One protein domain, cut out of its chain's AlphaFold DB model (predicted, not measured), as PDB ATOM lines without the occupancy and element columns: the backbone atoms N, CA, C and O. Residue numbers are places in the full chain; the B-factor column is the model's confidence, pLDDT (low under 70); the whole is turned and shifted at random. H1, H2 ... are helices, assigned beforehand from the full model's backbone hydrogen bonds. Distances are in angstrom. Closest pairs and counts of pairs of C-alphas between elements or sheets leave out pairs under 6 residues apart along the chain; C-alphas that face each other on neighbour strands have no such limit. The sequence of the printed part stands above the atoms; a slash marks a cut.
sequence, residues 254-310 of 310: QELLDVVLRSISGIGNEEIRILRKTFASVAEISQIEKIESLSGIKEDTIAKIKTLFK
ATOM      1  N   GLN A 254      16.912   7.824 -14.418       75.75
ATOM      2  CA  GLN A 254      15.958   8.127 -15.482       75.75
ATOM      3  C   GLN A 254      16.603   8.674 -16.758       75.75
ATOM      4  O   GLN A 254      16.065   8.454 -17.837       75.75
ATOM      5  N   GLU A 255      17.728   9.386 -16.661       72.19
ATOM      6  CA  GLU A 255      18.439   9.898 -17.841       72.19
ATOM      7  C   GLU A 255      19.112   8.754 -18.594       72.19
ATOM      8  O   GLU A 255      18.991   8.660 -19.812       72.19
ATOM      9  N   LEU A 256      19.740   7.829 -17.862       72.50
ATOM     10  CA  LEU A 256      20.319   6.624 -18.454       72.50
ATOM     11  C   LEU A 256      19.234   5.741 -19.087       72.50
ATOM     12  O   LEU A 256      19.424   5.225 -20.184       72.50
ATOM     13  N   LEU A 257      18.082   5.611 -18.423       75.81
ATOM     14  CA  LEU A 257      16.931   4.897 -18.968       75.81
ATOM     15  C   LEU A 257      16.418   5.539 -20.268       75.81
ATOM     16  O   LEU A 257      16.156   4.818 -21.223       75.81
ATOM     17  N   ASP A 258      16.316   6.870 -20.341       77.31
ATOM     18  CA  ASP A 258      15.876   7.578 -21.556       77.31
ATOM     19  C   ASP A 258      16.837   7.341 -22.732       77.31
ATOM     20  O   ASP A 258      16.387   7.092 -23.849       77.31
ATOM     21  N   VAL A 259      18.150   7.352 -22.477       71.81
ATOM     22  CA  VAL A 259      19.175   7.067 -23.495       71.81
ATOM     23  C   VAL A 259      19.058   5.632 -24.008       71.81
ATOM     24  O   VAL A 259      19.011   5.420 -25.219       71.81
ATOM     25  N   VAL A 260      18.963   4.655 -23.100       75.12
ATOM     26  CA  VAL A 260      18.827   3.241 -23.476       75.12
ATOM     27  C   VAL A 260      17.552   3.025 -24.283       75.12
ATOM     28  O   VAL A 260      17.605   2.421 -25.349       75.12
ATOM     29  N   LEU A 261      16.422   3.578 -23.841       76.69
ATOM     30  CA  LEU A 261      15.159   3.438 -24.558       76.69
ATOM     31  C   LEU A 261      15.221   4.057 -25.955       76.69
ATOM     32  O   LEU A 261      14.841   3.396 -26.911       76.69
ATOM     33  N   ARG A 262      15.761   5.271 -26.108       78.06
ATOM     34  CA  ARG A 262      15.890   5.928 -27.424       78.06
ATOM     35  C   ARG A 262      16.801   5.186 -28.404       78.06
ATOM     36  O   ARG A 262      16.665   5.399 -29.603       78.06
ATOM     37  N   SER A 263      17.712   4.342 -27.918       70.94
ATOM     38  CA  SER A 263      18.577   3.520 -28.778       70.94
ATOM     39  C   SER A 263      17.852   2.324 -29.418       70.94
ATOM     40  O   SER A 263      18.349   1.743 -30.383       70.94
ATOM     41  N   ILE A 264      16.658   1.970 -28.928       73.50
ATOM     42  CA  ILE A 264      15.870   0.845 -29.441       73.50
ATOM     43  C   ILE A 264      15.151   1.271 -30.721       73.50
ATOM     44  O   ILE A 264      14.306   2.167 -30.716       73.50
ATOM     45  N   SER A 265      15.453   0.611 -31.839       68.88
ATOM     46  CA  SER A 265      14.876   0.969 -33.135       68.88
ATOM     47  C   SER A 265      13.355   0.780 -33.165       68.88
ATOM     48  O   SER A 265      12.812  -0.283 -32.839       68.88
ATOM     49  N   GLY A 266      12.652   1.822 -33.613       71.00
ATOM     50  CA  GLY A 266      11.202   1.803 -33.811       71.00
ATOM     51  C   GLY A 266      10.360   2.010 -32.548       71.00
ATOM     52  O   GLY A 266       9.147   1.826 -32.625       71.00
ATOM     53  N   ILE A 267      10.962   2.401 -31.420       78.88
ATOM     54  CA  ILE A 267      10.212   2.790 -30.221       78.88
ATOM     55  C   ILE A 267       9.692   4.230 -30.336       78.88
ATOM     56  O   ILE A 267      10.428   5.166 -30.658       78.88
ATOM     57  N   GLY A 268       8.402   4.429 -30.081       78.94
ATOM     58  CA  GLY A 268       7.787   5.754 -30.115       78.94
ATOM     59  C   GLY A 268       8.056   6.576 -28.850       78.94
ATOM     60  O   GLY A 268       8.200   6.037 -27.755       78.94
ATOM     61  N   ASN A 269       8.012   7.909 -28.965       81.25
ATOM     62  CA  ASN A 269       8.128   8.816 -27.810       81.25
ATOM     63  C   ASN A 269       7.086   8.534 -26.710       81.25
ATOM     64  O   ASN A 269       7.377   8.706 -25.528       81.25
ATOM     65  N   GLU A 270       5.882   8.083 -27.081       82.12
ATOM     66  CA  GLU A 270       4.841   7.726 -26.110       82.12
ATOM     67  C   GLU A 270       5.158   6.409 -25.386       82.12
ATOM     68  O   GLU A 270       4.959   6.316 -24.178       82.12
ATOM     69  N   GLU A 271       5.746   5.429 -26.075       80.38
ATOM     70  CA  GLU A 271       6.214   4.181 -25.458       80.38
ATOM     71  C   GLU A 271       7.376   4.457 -24.496       80.38
ATOM     72  O   GLU A 271       7.360   3.974 -23.365       80.38
ATOM     73  N   ILE A 272       8.327   5.319 -24.884       84.56
ATOM     74  CA  ILE A 272       9.402   5.794 -23.995       84.56
ATOM     75  C   ILE A 272       8.803   6.455 -22.746       84.56
ATOM     76  O   ILE A 272       9.234   6.178 -21.625       84.56
ATOM     77  N   ARG A 273       7.784   7.308 -22.912       86.06
ATOM     78  CA  ARG A 273       7.109   7.982 -21.794       86.06
ATOM     79  C   ARG A 273       6.453   6.985 -20.839       86.06
ATOM     80  O   ARG A 273       6.579   7.139 -19.622       86.06
ATOM     81  N   ILE A 274       5.773   5.972 -21.373       86.00
ATOM     82  CA  ILE A 274       5.141   4.913 -20.579       86.00
ATOM     83  C   ILE A 274       6.210   4.104 -19.834       86.00
ATOM     84  O   ILE A 274       6.091   3.921 -18.620       86.00
ATOM     85  N   LEU A 275       7.287   3.693 -20.507       85.94
ATOM     86  CA  LEU A 275       8.383   2.928 -19.900       85.94
ATOM     87  C   LEU A 275       9.093   3.707 -18.793       85.94
ATOM     88  O   LEU A 275       9.324   3.156 -17.722       85.94
ATOM     89  N   ARG A 276       9.346   5.003 -18.983       88.44
ATOM     90  CA  ARG A 276       9.931   5.867 -17.944       88.44
ATOM     91  C   ARG A 276       9.029   6.074 -16.738       88.44
ATOM     92  O   ARG A 276       9.512   6.248 -15.625       88.44
ATOM     93  N   LYS A 277       7.713   6.073 -16.950       88.06
ATOM     94  CA  LYS A 277       6.742   6.134 -15.854       88.06
ATOM     95  C   LYS A 277       6.634   4.802 -15.110       88.06
ATOM     96  O   LYS A 277       6.311   4.798 -13.927       88.06
ATOM     97  N   THR A 278       6.867   3.696 -15.810       86.38
ATOM     98  CA  THR A 278       6.720   2.341 -15.271       86.38
ATOM     99  C   THR A 278       7.977   1.876 -14.539       86.38
ATOM    100  O   THR A 278       7.864   1.226 -13.506       86.38
ATOM    101  N   PHE A 279       9.159   2.229 -15.048       87.19
ATOM    102  CA  PHE A 279      10.447   1.784 -14.525       87.19
ATOM    103  C   PHE A 279      11.278   2.973 -14.053       87.19
ATOM    104  O   PHE A 279      11.453   3.959 -14.772       87.19
ATOM    105  N   ALA A 280      11.829   2.871 -12.845       83.06
ATOM    106  CA  ALA A 280      12.652   3.908 -12.244       83.06
ATOM    107  C   ALA A 280      14.086   3.926 -12.807       83.06
ATOM    108  O   ALA A 280      14.756   4.959 -12.731       83.06
ATOM    109  N   SER A 281      14.564   2.806 -13.362       81.69
ATOM    110  CA  SER A 281      15.950   2.646 -13.814       81.69
ATOM    111  C   SER A 281      16.127   1.549 -14.870       81.69
ATOM    112  O   SER A 281      15.241   0.725 -15.097       81.69
ATOM    113  N   VAL A 282      17.324   1.493 -15.462       78.19
ATOM    114  CA  VAL A 282      17.736   0.416 -16.380       78.19
ATOM    115  C   VAL A 282      17.777  -0.960 -15.689       78.19
ATOM    116  O   VAL A 282      17.472  -1.973 -16.303       78.19
ATOM    117  N   ALA A 283      18.090  -1.020 -14.392       80.25
ATOM    118  CA  ALA A 283      18.093  -2.282 -13.645       80.25
ATOM    119  C   ALA A 283      16.676  -2.834 -13.393       80.25
ATOM    120  O   ALA A 283      16.499  -4.025 -13.150       80.25
ATOM    121  N   GLU A 284      15.660  -1.969 -13.420       82.50
ATOM    122  CA  GLU A 284      14.266  -2.402 -13.319       82.50
ATOM    123  C   GLU A 284      13.728  -2.853 -14.673       82.50
ATOM    124  O   GLU A 284      13.073  -3.893 -14.746       82.50
ATOM    125  N   ILE A 285      14.046  -2.129 -15.753       83.56
ATOM    126  CA  ILE A 285      13.622  -2.544 -17.095       83.56
ATOM    127  C   ILE A 285      14.326  -3.828 -17.552       83.56
ATOM    128  O   ILE A 285      13.739  -4.596 -18.300       83.56
ATOM    129  N   SER A 286      15.524  -4.149 -17.052       78.94
ATOM    130  CA  SER A 286      16.156  -5.445 -17.340       78.94
ATOM    131  C   SER A 286      15.375  -6.636 -16.762       78.94
ATOM    132  O   SER A 286      15.578  -7.768 -17.180       78.94
ATOM    133  N   GLN A 287      14.443  -6.406 -15.826       80.62
ATOM    134  CA  GLN A 287      13.531  -7.436 -15.312       80.62
ATOM    135  C   GLN A 287      12.224  -7.542 -16.111       80.62
ATOM    136  O   GLN A 287      11.300  -8.242 -15.681       80.62
ATOM    137  N   ILE A 288      12.128  -6.881 -17.272       76.25
ATOM    138  CA  ILE A 288      10.937  -6.894 -18.137       76.25
ATOM    139  C   ILE A 288      10.545  -8.302 -18.602       76.25
ATOM    140  O   ILE A 288       9.404  -8.520 -19.002       76.25
ATOM    141  N   GLU A 289      11.441  -9.287 -18.502       69.25
ATOM    142  CA  GLU A 289      11.126 -10.700 -18.735       69.25
ATOM    143  C   GLU A 289       9.955 -11.207 -17.884       69.25
ATOM    144  O   GLU A 289       9.201 -12.067 -18.333       69.25
ATOM    145  N   LYS A 290       9.754 -10.632 -16.691       71.69
ATOM    146  CA  LYS A 290       8.652 -10.980 -15.779       71.69
ATOM    147  C   LYS A 290       7.311 -10.347 -16.167       71.69
ATOM    148  O   LYS A 290       6.308 -10.614 -15.512       71.69
ATOM    149  N   ILE A 291       7.291  -9.481 -17.181       69.31
ATOM    150  CA  ILE A 291       6.109  -8.727 -17.599       69.31
ATOM    151  C   ILE A 291       5.644  -9.262 -18.957       69.31
ATOM    152  O   ILE A 291       6.363  -9.211 -19.958       69.31
ATOM    153  N   GLU A 292       4.432  -9.813 -18.985       69.38
ATOM    154  CA  GLU A 292       3.834 -10.392 -20.195       69.38
ATOM    155  C   GLU A 292       3.317  -9.312 -21.149       69.38
ATOM    156  O   GLU A 292       3.522  -9.419 -22.353       69.38
ATOM    157  N   SER A 293       2.714  -8.243 -20.621       80.06
ATOM    158  CA  SER A 293       2.212  -7.116 -21.413       80.06
ATOM    159  C   SER A 293       2.244  -5.798 -20.633       80.06
ATOM    160  O   SER A 293       2.174  -5.777 -19.403       80.06
ATOM    161  N   LEU A 294       2.345  -4.684 -21.364       83.69
ATOM    162  CA  LEU A 294       2.275  -3.319 -20.842       83.69
ATOM    163  C   LEU A 294       1.284  -2.513 -21.680       83.69
ATOM    164  O   LEU A 294       1.420  -2.410 -22.896       83.69
ATOM    165  N   SER A 295       0.283  -1.929 -21.022       83.75
ATOM    166  CA  SER A 295      -0.732  -1.121 -21.703       83.75
ATOM    167  C   SER A 295      -0.097   0.085 -22.400       83.75
ATOM    168  O   SER A 295       0.640   0.851 -21.779       83.75
ATOM    169  N   GLY A 296      -0.401   0.257 -23.689       81.12
ATOM    170  CA  GLY A 296       0.125   1.348 -24.512       81.12
ATOM    171  C   GLY A 296       1.528   1.113 -25.083       81.12
ATOM    172  O   GLY A 296       2.081   2.032 -25.681       81.12
ATOM    173  N   ILE A 297       2.083  -0.094 -24.939       85.12
ATOM    174  CA  ILE A 297       3.342  -0.513 -25.568       85.12
ATOM    175  C   ILE A 297       3.053  -1.676 -26.512       85.12
ATOM    176  O   ILE A 297       2.313  -2.596 -26.157       85.12
ATOM    177  N   LYS A 298       3.621  -1.640 -27.720       86.94
ATOM    178  CA  LYS A 298       3.458  -2.734 -28.685       86.94
ATOM    179  C   LYS A 298       4.175  -3.996 -28.197       86.94
ATOM    180  O   LYS A 298       5.258  -3.912 -27.617       86.94
ATOM    181  N   GLU A 299       3.613  -5.165 -28.489       84.69
ATOM    182  CA  GLU A 299       4.236  -6.455 -28.157       84.69
ATOM    183  C   GLU A 299       5.629  -6.594 -28.791       84.69
ATOM    184  O   GLU A 299       6.567  -7.007 -28.111       84.69
ATOM    185  N   ASP A 300       5.805  -6.118 -30.029       84.69
ATOM    186  CA  ASP A 300       7.103  -6.060 -30.718       84.69
ATOM    187  C   ASP A 300       8.148  -5.241 -29.947       84.69
ATOM    188  O   ASP A 300       9.313  -5.625 -29.855       84.69
ATOM    189  N   THR A 301       7.740  -4.113 -29.359       83.06
ATOM    190  CA  THR A 301       8.618  -3.267 -28.541       83.06
ATOM    191  C   THR A 301       9.042  -4.014 -27.275       83.06
ATOM    192  O   THR A 301      10.218  -4.002 -26.916       83.06
ATOM    193  N   ILE A 302       8.115  -4.725 -26.621       83.75
ATOM    194  CA  ILE A 302       8.414  -5.554 -25.440       83.75
ATOM    195  C   ILE A 302       9.368  -6.697 -25.811       83.75
ATOM    196  O   ILE A 302      10.312  -6.962 -25.067       83.75
ATOM    197  N   ALA A 303       9.158  -7.347 -26.958       83.25
ATOM    198  CA  ALA A 303      10.034  -8.403 -27.457       83.25
ATOM    199  C   ALA A 303      11.458  -7.882 -27.711       83.25
ATOM    200  O   ALA A 303      12.412  -8.487 -27.228       83.25
ATOM    201  N   LYS A 304      11.606  -6.721 -28.364       83.12
ATOM    202  CA  LYS A 304      12.912  -6.072 -28.584       83.12
ATOM    203  C   LYS A 304      13.633  -5.748 -27.278       83.12
ATOM    204  O   LYS A 304      14.818  -6.038 -27.153       83.12
ATOM    205  N   ILE A 305      12.924  -5.189 -26.293       81.62
ATOM    206  CA  ILE A 305      13.516  -4.898 -24.979       81.62
ATOM    207  C   ILE A 305      13.945  -6.207 -24.297       81.62
ATOM    208  O   ILE A 305      15.046  -6.272 -23.763       81.62
ATOM    209  N   LYS A 306      13.133  -7.272 -24.355       82.88
ATOM    210  CA  LYS A 306      13.512  -8.590 -23.811       82.88
ATOM    211  C   LYS A 306      14.769  -9.148 -24.481       82.88
ATOM    212  O   LYS A 306      15.634  -9.646 -23.777       82.88
ATOM    213  N   THR A 307      14.895  -9.042 -25.803       80.19
ATOM    214  CA  THR A 307      16.093  -9.494 -26.531       80.19
ATOM    215  C   THR A 307      17.342  -8.699 -26.147       80.19
ATOM    216  O   THR A 307      18.414  -9.277 -26.065       80.19
ATOM    217  N   LEU A 308      17.215  -7.400 -25.867       76.00
ATOM    218  CA  LEU A 308      18.349  -6.546 -25.486       76.00
ATOM    219  C   LEU A 308      18.914  -6.829 -24.085       76.00
ATOM    220  O   LEU A 308      20.061  -6.483 -23.823       76.00
ATOM    221  N   PHE A 309      18.111  -7.391 -23.180       75.25
ATOM    222  CA  PHE A 309      18.503  -7.647 -21.787       75.25
ATOM    223  C   PHE A 309      18.700  -9.135 -21.452       75.25
ATOM    224  O   PHE A 309      18.969  -9.449 -20.290       75.25
ATOM    225  N   LYS A 310      18.565 -10.023 -22.442       65.31
ATOM    226  CA  LYS A 310      18.948 -11.439 -22.359       65.31
ATOM    227  C   LYS A 310      20.437 -11.617 -22.611       65.31
ATOM    228  O   LYS A 310      21.023 -12.482 -21.925       65.31
TER     229      LYS A 310
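What this domain is: This is residues 254 to 310 of the 310 residues of an uncharacterized protein of Nematocida sp. 1 ERTm6 (UniProt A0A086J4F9). The longest helix, H4, stands on one side of a small rounded domain, opposite a helical hairpin of H1 and H2, and the short H3 sits between the two sides, touching H1 and near H4. A long unnamed stretch, residues 286 to 298, leads from H3 to H4, and no helix touches H4. The printed part has 57 residues with four named helices, in the order H1, H2, H3, H4, and no named strand; the class is all helix, and the helices hold 34 of the 57 residues. The whole is compact, with a radius of gyration of the C-alphas of 9.9 A and spans of 25 by 21 by 18 A.

How they stand to each other: H4, residues 299 to 309, touches no helix. It is near H3, residues 282 to 285; the two have 5 pairs of C-alphas within 10 A, and their closest C-alphas are 8.2 A apart. H3 touches H1, residues 254 to 262, with the C-alphas of Leu 257 and Val 282 the closest at 5.2 A. H1 and H2, residues 269 to 278, form a helical hairpin. They touch, and their closest C-alphas are those of Leu 261 and Ile 272, 6.2 A apart. Their lines stand at a steep tilt of 40 degrees, and they run opposite ways. H2 and H3 are near each other, with 5 pairs of C-alphas within 10 A and the closest 8.1 A apart. H1 and H4 are apart; H2 and H4 are apart too, but only just, with their closest C-alphas 8.4 A apart. In H1, H2 and H4 every O i to N i+4 pair is within hydrogen-bond range; H3 is too short for such a pair, and its one O i to N i+3 pair is within range.

Where its parts are: H4 runs from Glu 299 at (4.236, -6.455, -28.157) to Phe 309 at (18.503, -7.647, -21.787), 15.7 A from first to last C-alpha. H2, Asn 269 to Thr 278, is 14.2 A long. H1 begins at C-alpha 254, (15.958, 8.127, -15.482), and ends at Arg 262, 12.1 A away. H3, Val 282 to Ile 285, measures 5.1 A.

The domain as a whole: The two C-alphas farthest apart are those of Glu 255 and Glu 292, 25.1 A. The printed part has no cut and ends at residue 310, the chain's last residue. The link from H2 to H3 is tight, that from H1 to H2 is short, and that from H3 to H4 is long, with 13 residues. The mean pLDDT of the printed part is 79.3; residues 265, 289, 291 to 292 and 310 are under 70.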